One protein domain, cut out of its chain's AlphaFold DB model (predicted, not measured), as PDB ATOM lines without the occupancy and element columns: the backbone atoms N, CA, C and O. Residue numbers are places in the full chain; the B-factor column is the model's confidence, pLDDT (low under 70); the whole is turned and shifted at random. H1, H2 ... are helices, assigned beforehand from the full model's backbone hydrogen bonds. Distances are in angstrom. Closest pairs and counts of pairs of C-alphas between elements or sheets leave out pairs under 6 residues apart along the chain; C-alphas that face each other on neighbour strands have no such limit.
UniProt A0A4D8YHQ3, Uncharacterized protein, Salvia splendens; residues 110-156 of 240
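This is residues 110 to 156 of the 240 residues of an uncharacterized protein of Salvia splendens (UniProt A0A4D8YHQ3). One long helix, H1, makes the longest axis, and past its last residue, Ser 133, a wide loop, residues 134 to 147, folds back to set the short helix H2 beside residues 124 to 132 of H1. Residues 110 to 123 stick out free. The printed part has 47 residues with two named helices, H1 then H2, and no named strand; the class is all helix. It is loose, with a radius of gyration of the C-alphas of 13.2 A, and flat, spanning 41 by 22 by 11 A.

Find C-alpha 114 at (0.734, 6.428, 91.786); from there H1, residues 114 to 133, runs 28.6 A to C-alpha 133 at (18.386, 9.209, 69.427). H2, residues 148 to 153, ends at C-alpha 153, (3.621, 16.740, 74.614), 8.6 A from its first C-alpha.

H1 and H2 form a helical hairpin and touch, H1 with residues 124 to 132 alone; look at their closest C-alphas, Arg 131 and Ile 148, 6.6 A apart. They run opposite ways at a shallow tilt of 32 degrees, only just short of steep. In both helices every O i to N i+4 pair is within hydrogen-bond range.

The C-alphas farthest apart, Ala 111 and Gly 138, are 42.5 A apart. The printed part has no cut, and the link from H1 to H2 is long, 14 residues. Confidence is under 70 at residue 138.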
ATOM      1  N   ARG A 110      -4.936  14.338  91.967       74.88
ATOM      2  CA  ARG A 110      -4.435  13.856  93.264       74.88
ATOM      3  C   ARG A 110      -4.911  12.435  93.579       74.88
ATOM      4  O   ARG A 110      -4.129  11.663  94.116       74.88
ATOM      5  N   ALA A 111      -6.124  12.076  93.154       79.56
ATOM      6  CA  ALA A 111      -6.709  10.747  93.334       79.56
ATOM      7  C   ALA A 111      -6.207   9.708  92.313       79.56
ATOM      8  O   ALA A 111      -6.476   8.519  92.461       79.56
ATOM      9  N   MET A 112      -5.469  10.131  91.279       81.50
ATOM     10  CA  MET A 112      -4.890   9.211  90.302       81.50
ATOM     11  C   MET A 112      -3.847   8.300  90.990       81.50
ATOM     12  O   MET A 112      -2.906   8.832  91.603       81.50
ATOM     13  N   PRO A 113      -3.980   6.958  90.887       87.44
ATOM     14  CA  PRO A 113      -3.054   6.009  91.496       87.44
ATOM     15  C   PRO A 113      -1.613   6.274  91.077       87.44
ATOM     16  O   PRO A 113      -1.344   6.568  89.911       87.44
ATOM     17  N   LYS A 114      -0.683   6.136  92.025       87.56
ATOM     18  CA  LYS A 114       0.734   6.428  91.786       87.56
ATOM     19  C   LYS A 114       1.316   5.583  90.648       87.56
ATOM     20  O   LYS A 114       1.912   6.161  89.755       87.56
ATOM     21  N   GLY A 115       1.011   4.283  90.602       89.19
ATOM     22  CA  GLY A 115       1.476   3.398  89.525       89.19
ATOM     23  C   GLY A 115       1.122   3.911  88.127       89.19
ATOM     24  O   GLY A 115       1.997   4.041  87.290       89.19
ATOM     25  N   LYS A 116      -0.119   4.372  87.904       85.31
ATOM     26  CA  LYS A 116      -0.502   4.954  86.606       85.31
ATOM     27  C   LYS A 116       0.261   6.240  86.279       85.31
ATOM     28  O   LYS A 116       0.518   6.518  85.113       85.31
ATOM     29  N   LYS A 117       0.585   7.059  87.287       87.69
ATOM     30  CA  LYS A 117       1.422   8.258  87.096       87.69
ATOM     31  C   LYS A 117       2.837   7.873  86.694       87.69
ATOM     32  O   LYS A 117       3.391   8.514  85.807       87.69
ATOM     33  N   ASP A 118       3.376   6.847  87.339       91.31
ATOM     34  CA  ASP A 118       4.707   6.322  87.064       91.31
ATOM     35  C   ASP A 118       4.761   5.741  85.640       91.31
ATOM     36  O   ASP A 118       5.626   6.153  84.874       91.31
ATOM     37  N   ASP A 119       3.766   4.942  85.233       91.75
ATOM     38  CA  ASP A 119       3.646   4.395  83.871       91.75
ATOM     39  C   ASP A 119       3.578   5.508  82.805       91.75
ATOM     40  O   ASP A 119       4.264   5.470  81.783       91.75
ATOM     41  N   MET A 120       2.767   6.550  83.042       89.25
ATOM     42  CA  MET A 120       2.674   7.702  82.132       89.25
ATOM     43  C   MET A 120       3.992   8.482  82.058       89.25
ATOM     44  O   MET A 120       4.376   8.952  80.986       89.25
ATOM     45  N   LEU A 121       4.688   8.638  83.184       89.56
ATOM     46  CA  LEU A 121       5.978   9.318  83.232       89.56
ATOM     47  C   LEU A 121       7.067   8.504  82.522       89.56
ATOM     48  O   LEU A 121       7.898   9.077  81.818       89.56
ATOM     49  N   GLU A 122       7.063   7.184  82.692       93.50
ATOM     50  CA  GLU A 122       7.968   6.261  82.010       93.50
ATOM     51  C   GLU A 122       7.765   6.292  80.495       93.50
ATOM     52  O   GLU A 122       8.741   6.385  79.746       93.50
ATOM     53  N   PHE A 123       6.510   6.322  80.040       92.31
ATOM     54  CA  PHE A 123       6.183   6.491  78.627       92.31
ATOM     55  C   PHE A 123       6.786   7.780  78.052       92.31
ATOM     56  O   PHE A 123       7.474   7.739  77.032       92.31
ATOM     57  N   VAL A 124       6.587   8.923  78.722       90.00
ATOM     58  CA  VAL A 124       7.123  10.214  78.257       90.00
ATOM     59  C   VAL A 124       8.650  10.187  78.208       90.00
ATOM     60  O   VAL A 124       9.230  10.586  77.201       90.00
ATOM     61  N   LYS A 125       9.313   9.680  79.255       90.44
ATOM     62  CA  LYS A 125      10.781   9.564  79.289       90.44
ATOM     63  C   LYS A 125      11.309   8.710  78.142       90.44
ATOM     64  O   LYS A 125      12.243   9.121  77.459       90.44
ATOM     65  N   THR A 126      10.693   7.553  77.915       92.19
ATOM     66  CA  THR A 126      11.084   6.629  76.844       92.19
ATOM     67  C   THR A 126      10.931   7.287  75.475       92.19
ATOM     68  O   THR A 126      11.873   7.277  74.687       92.19
ATOM     69  N   ALA A 127       9.798   7.950  75.227       90.19
ATOM     70  CA  ALA A 127       9.564   8.671  73.978       90.19
ATOM     71  C   ALA A 127      10.586   9.800  73.750       90.19
ATOM     72  O   ALA A 127      11.024  10.011  72.621       90.19
ATOM     73  N   MET A 128      10.992  10.519  74.805       89.75
ATOM     74  CA  MET A 128      12.000  11.584  74.703       89.75
ATOM     75  C   MET A 128      13.371  11.034  74.315       89.75
ATOM     76  O   MET A 128      14.013  11.583  73.420       89.75
ATOM     77  N   VAL A 129      13.796   9.935  74.943       90.38
ATOM     78  CA  VAL A 129      15.071   9.272  74.629       90.38
ATOM     79  C   VAL A 129      15.065   8.740  73.198       90.38
ATOM     80  O   VAL A 129      16.012   8.978  72.452       90.38
ATOM     81  N   GLU A 130      13.984   8.075  72.789       90.56
ATOM     82  CA  GLU A 130      13.840   7.558  71.429       90.56
ATOM     83  C   GLU A 130      13.942   8.686  70.395       90.56
ATOM     84  O   GLU A 130      14.725   8.596  69.451       90.56
ATOM     85  N   ARG A 131      13.216   9.788  70.594       86.62
ATOM     86  CA  ARG A 131      13.235  10.932  69.672       86.62
ATOM     87  C   ARG A 131      14.598  11.623  69.625       86.62
ATOM     88  O   ARG A 131      15.036  12.033  68.557       86.62
ATOM     89  N   SER A 132      15.266  11.734  70.772       85.88
ATOM     90  CA  SER A 132      16.610  12.306  70.869       85.88
ATOM     91  C   SER A 132      17.638  11.452  70.131       85.88
ATOM     92  O   SER A 132      18.485  12.000  69.432       85.88
ATOM     93  N   SER A 133      17.505  10.122  70.170       84.56
ATOM     94  CA  SER A 133      18.386   9.209  69.427       84.56
ATOM     95  C   SER A 133      18.261   9.311  67.901       84.56
ATOM     96  O   SER A 133      19.153   8.878  67.178       84.56
ATOM     97  N   GLN A 134      17.163   9.887  67.402       84.94
ATOM     98  CA  GLN A 134      16.927  10.102  65.971       84.94
ATOM     99  C   GLN A 134      17.525  11.425  65.468       84.94
ATOM    100  O   GLN A 134      17.488  11.687  64.263       84.94
ATOM    101  N   LEU A 135      18.054  12.274  66.360       79.94
ATOM    102  CA  LEU A 135      18.760  13.483  65.954       79.94
ATOM    103  C   LEU A 135      20.092  13.122  65.274       79.94
ATOM    104  O   LEU A 135      20.734  12.140  65.647       79.94
ATOM    105  N   PRO A 136      20.525  13.903  64.269       78.81
ATOM    106  CA  PRO A 136      21.820  13.691  63.641       78.81
ATOM    107  C   PRO A 136      22.948  13.825  64.670       78.81
ATOM    108  O   PRO A 136      22.902  14.676  65.558       78.81
ATOM    109  N   GLU A 137      23.963  12.975  64.538       72.62
ATOM    110  CA  GLU A 137      25.086  12.883  65.472       72.62
ATOM    111  C   GLU A 137      25.787  14.252  65.610       72.62
ATOM    112  O   GLU A 137      26.313  14.796  64.637       72.62
ATOM    113  N   GLY A 138      25.726  14.844  66.811       69.31
ATOM    114  CA  GLY A 138      26.247  16.184  67.120       69.31
ATOM    115  C   GLY A 138      25.215  17.324  67.163       69.31
ATOM    116  O   GLY A 138      25.596  18.462  67.435       69.31
ATOM    117  N   ALA A 139      23.927  17.058  66.917       71.81
ATOM    118  CA  ALA A 139      22.856  18.036  67.098       71.81
ATOM    119  C   ALA A 139      22.239  17.954  68.503       71.81
ATOM    120  O   ALA A 139      21.716  16.918  68.905       71.81
ATOM    121  N   GLU A 140      22.261  19.074  69.222       73.56
ATOM    122  CA  GLU A 140      21.570  19.250  70.505       73.56
ATOM    123  C   GLU A 140      20.115  19.697  70.277       73.56
ATOM    124  O   GLU A 140      19.831  20.470  69.353       73.56
ATOM    125  N   ASP A 141      19.194  19.251  71.137       74.19
ATOM    126  CA  ASP A 141      17.797  19.707  71.118       74.19
ATOM    127  C   ASP A 141      17.722  21.152  71.624       74.19
ATOM    128  O   ASP A 141      17.808  21.433  72.822       74.19
ATOM    129  N   GLN A 142      17.604  22.099  70.696       75.25
ATOM    130  CA  GLN A 142      17.423  23.501  71.042       75.25
ATOM    131  C   GLN A 142      15.977  23.737  71.472       75.25
ATOM    132  O   GLN A 142      15.051  23.453  70.714       75.25
ATOM    133  N   ILE A 143      15.798  24.327  72.657       77.31
ATOM    134  CA  ILE A 143      14.488  24.748  73.164       77.31
ATOM    135  C   ILE A 143      13.848  25.700  72.143       77.31
ATOM    136  O   ILE A 143      14.300  26.828  71.942       77.31
ATOM    137  N   ALA A 144      12.797  25.226  71.480       79.94
ATOM    138  CA  ALA A 144      12.191  25.861  70.315       79.94
ATOM    139  C   ALA A 144      10.714  25.449  70.191       79.94
ATOM    140  O   ALA A 144      10.312  24.435  70.758       79.94
ATOM    141  N   PRO A 145       9.889  26.153  69.386       80.06
ATOM    142  CA  PRO A 145       8.458  25.841  69.232       80.06
ATOM    143  C   PRO A 145       8.121  24.409  68.796       80.06
ATOM    144  O   PRO A 145       6.955  24.013  68.816       80.06
ATOM    145  N   ASN A 146       9.109  23.679  68.284       83.94
ATOM    146  CA  ASN A 146       8.975  22.326  67.765       83.94
ATOM    147  C   ASN A 146      10.127  21.425  68.249       83.94
ATOM    148  O   ASN A 146      10.541  20.520  67.521       83.94
ATOM    149  N   ASP A 147      10.652  21.708  69.442       86.19
ATOM    150  CA  ASP A 147      11.627  20.867  70.145       86.19
ATOM    151  C   ASP A 147      11.075  19.459  70.435       86.19
ATOM    152  O   ASP A 147       9.884  19.176  70.234       86.19
ATOM    153  N   ILE A 148      11.939  18.540  70.876       88.50
ATOM    154  CA  ILE A 148      11.531  17.152  71.156       88.50
ATOM    155  C   ILE A 148      10.373  17.113  72.156       88.50
ATOM    156  O   ILE A 148       9.426  16.335  71.991       88.50
ATOM    157  N   PHE A 149      10.410  17.981  73.168       86.56
ATOM    158  CA  PHE A 149       9.349  18.074  74.164       86.56
ATOM    159  C   PHE A 149       7.997  18.421  73.526       86.56
ATOM    160  O   PHE A 149       7.011  17.720  73.761       86.56
ATOM    161  N   SER A 150       7.939  19.440  72.667       87.75
ATOM    162  CA  SER A 150       6.724  19.855  71.954       87.75
ATOM    163  C   SER A 150       6.230  18.799  70.965       87.75
ATOM    164  O   SER A 150       5.027  18.675  70.730       87.75
ATOM    165  N   GLN A 151       7.131  17.997  70.394       88.50
ATOM    166  CA  GLN A 151       6.754  16.887  69.515       88.50
ATOM    167  C   GLN A 151       6.036  15.760  70.271       88.50
ATOM    168  O   GLN A 151       5.159  15.112  69.700       88.50
ATOM    169  N   ILE A 152       6.381  15.538  71.542       88.44
ATOM    170  CA  ILE A 152       5.808  14.476  72.382       88.44
ATOM    171  C   ILE A 152       4.576  14.973  73.147       88.44
ATOM    172  O   ILE A 152       3.538  14.314  73.159       88.44
ATOM    173  N   MET A 153       4.663  16.155  73.757       85.62
ATOM    174  CA  MET A 153       3.621  16.740  74.614       85.62
ATOM    175  C   MET A 153       2.621  17.623  73.846       85.62
ATOM    176  O   MET A 153       1.684  18.183  74.435       85.62
ATOM    177  N   GLY A 154       2.823  17.765  72.533       87.25
ATOM    178  CA  GLY A 154       2.081  18.654  71.643       87.25
ATOM    179  C   GLY A 154       2.577  20.099  71.708       87.25
ATOM    180  O   GLY A 154       3.274  20.488  72.640       87.25
ATOM    181  N   LYS A 155       2.169  20.922  70.737       85.38
ATOM    182  CA  LYS A 155       2.523  22.350  70.687       85.38
ATOM    183  C   LYS A 155       1.961  23.119  71.879       85.38
ATOM    184  O   LYS A 155       0.843  22.853  72.330       85.38
ATOM    185  N   ASP A 156       2.715  24.110  72.336       84.12
ATOM    186  CA  ASP A 156       2.278  25.005  73.402       84.12
ATOM    187  C   ASP A 156       1.068  25.846  72.990       84.12
ATOM    188  O   ASP A 156       0.912  26.275  71.843       84.12
TER     189      ASP A 156